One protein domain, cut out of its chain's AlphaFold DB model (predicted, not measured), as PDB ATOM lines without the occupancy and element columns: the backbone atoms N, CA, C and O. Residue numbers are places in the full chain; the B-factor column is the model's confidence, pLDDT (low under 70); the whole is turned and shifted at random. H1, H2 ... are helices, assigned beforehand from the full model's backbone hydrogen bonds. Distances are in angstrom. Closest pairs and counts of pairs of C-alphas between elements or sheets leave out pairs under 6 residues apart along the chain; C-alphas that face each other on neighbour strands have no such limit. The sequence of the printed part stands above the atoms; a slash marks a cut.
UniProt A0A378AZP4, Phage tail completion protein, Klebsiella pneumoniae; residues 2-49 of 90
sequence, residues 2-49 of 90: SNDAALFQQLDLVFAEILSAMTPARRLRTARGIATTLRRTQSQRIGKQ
ATOM      1  N   SER A   2     591.268 346.847 442.869       62.34
ATOM      2  CA  SER A   2     591.804 346.442 444.196       62.34
ATOM      3  C   SER A   2     591.735 344.929 444.460       62.34
ATOM      4  O   SER A   2     592.580 344.395 445.167       62.34
ATOM      5  N   ASN A   3     590.750 344.235 443.879       76.75
ATOM      6  CA  ASN A   3     590.558 342.794 444.082       76.75
ATOM      7  C   ASN A   3     591.529 341.946 443.233       76.75
ATOM      8  O   ASN A   3     591.983 340.891 443.661       76.75
ATOM      9  N   ASP A   4     591.911 342.451 442.055       83.44
ATOM     10  CA  ASP A   4     592.823 341.759 441.137       83.44
ATOM     11  C   ASP A   4     594.245 341.718 441.708       83.44
ATOM     12  O   ASP A   4     594.913 340.691 441.647       83.44
ATOM     13  N   ALA A   5     594.693 342.816 442.325       86.94
ATOM     14  CA  ALA A   5     596.000 342.880 442.977       86.94
ATOM     15  C   ALA A   5     596.123 341.865 444.128       86.94
ATOM     16  O   ALA A   5     597.150 341.199 444.245       86.94
ATOM     17  N   ALA A   6     595.067 341.705 444.931       89.25
ATOM     18  CA  ALA A   6     595.026 340.709 446.001       89.25
ATOM     19  C   ALA A   6     595.078 339.274 445.446       89.25
ATOM     20  O   ALA A   6     595.803 338.432 445.976       89.25
ATOM     21  N   LEU A   7     594.380 339.007 444.336       92.62
ATOM     22  CA  LEU A   7     594.430 337.710 443.658       92.62
ATOM     23  C   LEU A   7     595.840 337.388 443.136       92.62
ATOM     24  O   LEU A   7     596.317 336.269 443.311       92.62
ATOM     25  N   PHE A   8     596.525 338.362 442.528       92.81
ATOM     26  CA  PHE A   8     597.900 338.171 442.056       92.81
ATOM     27  C   PHE A   8     598.873 337.903 443.204       92.81
ATOM     28  O   PHE A   8     599.673 336.978 443.107       92.81
ATOM     29  N   GLN A   9     598.751 338.628 444.316       93.50
ATOM     30  CA  GLN A   9     599.557 338.359 445.510       93.50
ATOM     31  C   GLN A   9     599.327 336.940 446.043       93.50
ATOM     32  O   GLN A   9     600.277 336.257 446.423       93.50
ATOM     33  N   GLN A  10     598.080 336.461 446.041       95.12
ATOM     34  CA  GLN A  10     597.769 335.104 446.481       95.12
ATOM     35  C   GLN A  10     598.361 334.040 445.547       95.12
ATOM     36  O   GLN A  10     598.880 333.027 446.018       95.12
ATOM     37  N   LEU A  11     598.351 334.283 444.235       95.19
ATOM     38  CA  LEU A  11     599.032 333.427 443.262       95.19
ATOM     39  C   LEU A  11     600.550 333.419 443.470       95.19
ATOM     40  O   LEU A  11     601.156 332.348 443.432       95.19
ATOM     41  N   ASP A  12     601.157 334.577 443.732       94.94
ATOM     42  CA  ASP A  12     602.595 334.684 443.984       94.94
ATOM     43  C   ASP A  12     603.017 333.864 445.209       94.94
ATOM     44  O   ASP A  12     604.037 333.175 445.161       94.94
ATOM     45  N   LEU A  13     602.209 333.867 446.276       96.44
ATOM     46  CA  LEU A  13     602.450 333.039 447.462       96.44
ATOM     47  C   LEU A  13     602.423 331.540 447.131       96.44
ATOM     48  O   LEU A  13     603.349 330.814 447.495       96.44
ATOM     49  N   VAL A  14     601.410 331.084 446.388       96.00
ATOM     50  CA  VAL A  14     601.297 329.675 445.971       96.00
ATOM     51  C   VAL A  14     602.470 329.271 445.073       96.00
ATOM     52  O   VAL A  14     603.058 328.200 445.241       96.00
ATOM     53  N   PHE A  15     602.870 330.126 444.131       93.44
ATOM     54  CA  PHE A  15     604.024 329.843 443.282       93.44
ATOM     55  C   PHE A  15     605.333 329.830 444.064       93.44
ATOM     56  O   PHE A  15     606.181 328.979 443.792       93.44
ATOM     57  N   ALA A  16     605.507 330.729 445.033       93.81
ATOM     58  CA  ALA A  16     606.682 330.740 445.894       93.81
ATOM     59  C   ALA A  16     606.804 329.426 446.680       93.81
ATOM     60  O   ALA A  16     607.890 328.842 446.723       93.81
ATOM     61  N   GLU A  17     605.694 328.916 447.215       95.75
ATOM     62  CA  GLU A  17     605.647 327.628 447.909       95.75
ATOM     63  C   GLU A  17     606.071 326.477 446.982       95.75
ATOM     64  O   GLU A  17     607.010 325.738 447.295       95.75
ATOM     65  N   ILE A  18     605.485 326.384 445.784       94.00
ATOM     66  CA  ILE A  18     605.840 325.359 444.789       94.00
ATOM     67  C   ILE A  18     607.321 325.458 444.397       94.00
ATOM     68  O   ILE A  18     608.031 324.451 444.342       94.00
ATOM     69  N   LEU A  19     607.818 326.668 444.131       92.75
ATOM     70  CA  LEU A  19     609.206 326.898 443.729       92.75
ATOM     71  C   LEU A  19     610.202 326.603 444.854       92.75
ATOM     72  O   LEU A  19     611.352 326.266 444.553       92.75
ATOM     73  N   SER A  20     609.793 326.718 446.121       94.00
ATOM     74  CA  SER A  20     610.627 326.380 447.280       94.00
ATOM     75  C   SER A  20     610.900 324.874 447.373       94.00
ATOM     76  O   SER A  20     612.022 324.474 447.674       94.00
ATOM     77  N   ALA A  21     609.924 324.044 446.991       94.31
ATOM     78  CA  ALA A  21     610.049 322.587 446.959       94.31
ATOM     79  C   ALA A  21     610.840 322.064 445.740       94.31
ATOM     80  O   ALA A  21     611.170 320.877 445.654       94.31
ATOM     81  N   MET A  22     611.153 322.924 444.763       94.94
ATOM     82  CA  MET A  22     611.857 322.540 443.538       94.94
ATOM     83  C   MET A  22     613.370 322.729 443.639       94.94
ATOM     84  O   MET A  22     613.876 323.778 444.037       94.94
ATOM     85  N   THR A  23     614.120 321.754 443.118       96.25
ATOM     86  CA  THR A  23     615.564 321.919 442.914       96.25
ATOM     87  C   THR A  23     615.858 323.035 441.896       96.25
ATOM     88  O   THR A  23     615.069 323.253 440.965       96.25
ATOM     89  N   PRO A  24     617.021 323.713 441.983       94.69
ATOM     90  CA  PRO A  24     617.395 324.771 441.040       94.69
ATOM     91  C   PRO A  24     617.330 324.342 439.563       94.69
ATOM     92  O   PRO A  24     616.846 325.093 438.715       94.69
ATOM     93  N   ALA A  25     617.736 323.106 439.253       96.19
ATOM     94  CA  ALA A  25     617.700 322.565 437.894       96.19
ATOM     95  C   ALA A  25     616.270 322.429 437.341       96.19
ATOM     96  O   ALA A  25     616.024 322.721 436.167       96.19
ATOM     97  N   ARG A  26     615.308 322.015 438.180       95.38
ATOM     98  CA  ARG A  26     613.897 321.928 437.781       95.38
ATOM     99  C   ARG A  26     613.301 323.316 437.555       95.38
ATOM    100  O   ARG A  26     612.627 323.505 436.547       95.38
ATOM    101  N   ARG A  27     613.619 324.300 438.409       95.62
ATOM    102  CA  ARG A  27     613.188 325.700 438.215       95.62
ATOM    103  C   ARG A  27     613.665 326.259 436.877       95.62
ATOM    104  O   ARG A  27     612.873 326.815 436.120       95.62
ATOM    105  N   LEU A  28     614.934 326.028 436.537       95.94
ATOM    106  CA  LEU A  28     615.507 326.456 435.261       95.94
ATOM    107  C   LEU A  28     614.818 325.799 434.055       95.94
ATOM    108  O   LEU A  28     614.582 326.458 433.043       95.94
ATOM    109  N   ARG A  29     614.474 324.508 434.149       96.25
ATOM    110  CA  ARG A  29     613.726 323.806 433.095       96.25
ATOM    111  C   ARG A  29     612.341 324.424 432.891       96.25
ATOM    112  O   ARG A  29     611.973 324.686 431.748       96.25
ATOM    113  N   THR A  30     611.612 324.694 433.973       94.75
ATOM    114  CA  THR A  30     610.295 325.340 433.910       94.75
ATOM    115  C   THR A  30     610.389 326.739 433.302       94.75
ATOM    116  O   THR A  30     609.668 327.035 432.352       94.75
ATOM    117  N   ALA A  31     611.334 327.567 433.762       95.00
ATOM    118  CA  ALA A  31     611.549 328.913 433.227       95.00
ATOM    119  C   ALA A  31     611.854 328.896 431.720       95.00
ATOM    120  O   ALA A  31     611.285 329.677 430.957       95.00
ATOM    121  N   ARG A  32     612.696 327.957 431.264       97.81
ATOM    122  CA  ARG A  32     612.972 327.759 429.833       97.81
ATOM    123  C   ARG A  32     611.714 327.378 429.057       97.81
ATOM    124  O   ARG A  32     611.464 327.975 428.018       97.81
ATOM    125  N   GLY A  33     610.910 326.443 429.566       97.88
ATOM    126  CA  GLY A  33     609.652 326.042 428.930       97.88
ATOM    127  C   GLY A  33     608.676 327.210 428.765       97.88
ATOM    128  O   GLY A  33     608.134 327.408 427.676       97.88
ATOM    129  N   ILE A  34     608.519 328.033 429.806       96.62
ATOM    130  CA  ILE A  34     607.697 329.253 429.760       96.62
ATOM    131  C   ILE A  34     608.235 330.213 428.694       96.62
ATOM    132  O   ILE A  34     607.480 330.650 427.827       96.62
ATOM    133  N   ALA A  35     609.540 330.500 428.705       97.69
ATOM    134  CA  ALA A  35     610.164 331.406 427.743       97.69
ATOM    135  C   ALA A  35     610.016 330.915 426.290       97.69
ATOM    136  O   ALA A  35     609.712 331.710 425.397       97.69
ATOM    137  N   THR A  36     610.182 329.612 426.040       98.44
ATOM    138  CA  THR A  36     609.985 329.006 424.716       98.44
ATOM    139  C   THR A  36     608.547 329.179 424.236       98.44
ATOM    140  O   THR A  36     608.327 329.631 423.109       98.44
ATOM    141  N   THR A  37     607.563 328.863 425.081       98.31
ATOM    142  CA  THR A  37     606.140 328.984 424.740       98.31
ATOM    143  C   THR A  37     605.730 330.437 424.529       98.31
ATOM    144  O   THR A  37     605.041 330.741 423.552       98.31
ATOM    145  N   LEU A  38     606.202 331.353 425.382       97.44
ATOM    146  CA  LEU A  38     605.955 332.786 425.244       97.44
ATOM    147  C   LEU A  38     606.523 333.311 423.925       97.44
ATOM    148  O   LEU A  38     605.797 333.936 423.154       97.44
ATOM    149  N   ARG A  39     607.789 332.997 423.616       97.75
ATOM    150  CA  ARG A  39     608.428 333.391 422.354       97.75
ATOM    151  C   ARG A  39     607.658 332.854 421.154       97.75
ATOM    152  O   ARG A  39     607.377 333.617 420.238       97.75
ATOM    153  N   ARG A  40     607.277 331.573 421.167       98.06
ATOM    154  CA  ARG A  40     606.500 330.949 420.084       98.06
ATOM    155  C   ARG A  40     605.166 331.664 419.870       98.06
ATOM    156  O   ARG A  40     604.857 332.044 418.743       98.06
ATOM    157  N   THR A  41     604.401 331.864 420.939       96.31
ATOM    158  CA  THR A  41     603.079 332.508 420.886       96.31
ATOM    159  C   THR A  41     603.194 333.949 420.397       96.31
ATOM    160  O   THR A  41     602.463 334.376 419.505       96.31
ATOM    161  N   GLN A  42     604.177 334.681 420.913       96.44
ATOM    162  CA  GLN A  42     604.445 336.059 420.532       96.44
ATOM    163  C   GLN A  42     604.897 336.176 419.071       96.44
ATOM    164  O   GLN A  42     604.395 337.032 418.348       96.44
ATOM    165  N   SER A  43     605.786 335.297 418.600       97.44
ATOM    166  CA  SER A  43     606.191 335.247 417.191       97.44
ATOM    167  C   SER A  43     605.009 334.941 416.269       97.44
ATOM    168  O   SER A  43     604.868 335.591 415.237       97.44
ATOM    169  N   GLN A  44     604.125 334.014 416.650       96.75
ATOM    170  CA  GLN A  44     602.896 333.740 415.899       96.75
ATOM    171  C   GLN A  44     601.970 334.962 415.861       96.75
ATOM    172  O   GLN A  44     601.452 335.299 414.798       96.75
ATOM    173  N   ARG A  45     601.788 335.655 416.992       96.38
ATOM    174  CA  ARG A  45     600.977 336.878 417.079       96.38
ATOM    175  C   ARG A  45     601.537 338.005 416.205       96.38
ATOM    176  O   ARG A  45     600.783 338.612 415.449       96.38
ATOM    177  N   ILE A  46     602.849 338.248 416.265       95.25
ATOM    178  CA  ILE A  46     603.542 339.233 415.416       95.25
ATOM    179  C   ILE A  46     603.386 338.863 413.938       95.25
ATOM    180  O   ILE A  46     603.072 339.726 413.123       95.25
ATOM    181  N   GLY A  47     603.555 337.583 413.591       95.69
ATOM    182  CA  GLY A  47     603.365 337.093 412.224       95.69
ATOM    183  C   GLY A  47     601.949 337.342 411.697       95.69
ATOM    184  O   GLY A  47     601.783 337.723 410.544       95.69
ATOM    185  N   LYS A  48     600.936 337.221 412.564       95.94
ATOM    186  CA  LYS A  48     599.536 337.563 412.262       95.94
ATOM    187  C   LYS A  48     599.243 339.069 412.264       95.94
ATOM    188  O   LYS A  48     598.110 339.442 411.987       95.94
ATOM    189  N   GLN A  49     600.227 339.922 412.564       96.00
ATOM    190  CA  GLN A  49     600.065 341.375 412.685       96.00
ATOM    191  C   GLN A  49     598.971 341.771 413.693       96.00
ATOM    192  O   GLN A  49     598.171 342.660 413.431       96.00
TER     193      GLN A  49
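AT A GLANCE: This is residues 2 to 49 of the 90 residues of the protein "Phage tail completion protein" of Klebsiella pneumoniae (UniProt A0A378AZP4). Two long helices meet near their ends as an open, flat V, with H1 as one arm, H2 as the other and a tight link at the corner. The arms spread apart from there, and nothing fills the space between them. The printed part has 48 residues with two named helices, H1 then H2, and no named strand; the class is all helix. It is only just extended, close to loose, with a radius of gyration of the C-alphas of 14.8 A and spans of 37 by 36 by 7 A.

IN THESE COORDINATES: H1, residues 2 to 20, begins at C-alpha 2 (591.804, 346.442, 444.196) and measures 27.7 A. H2, residues 24 to 47, measures 34.3 A and ends at C-alpha 47 (603.365, 337.093, 412.224).

HOW THE PARTS SIT: H1 and H2 are close but not clearly touching; their closest C-alphas, those of Leu 19 and Arg 27, are 6.9 A apart. They run opposite ways at a steep tilt of 46 degrees. Every O i to N i+4 pair is within hydrogen-bond range in H2, and 14 of 15 in H1.

THE WHOLE: The C-alphas farthest apart, of Ala 21 and Gln 49, are 40.3 A apart. The printed part has no cut. Residue 2 has pLDDT under 70.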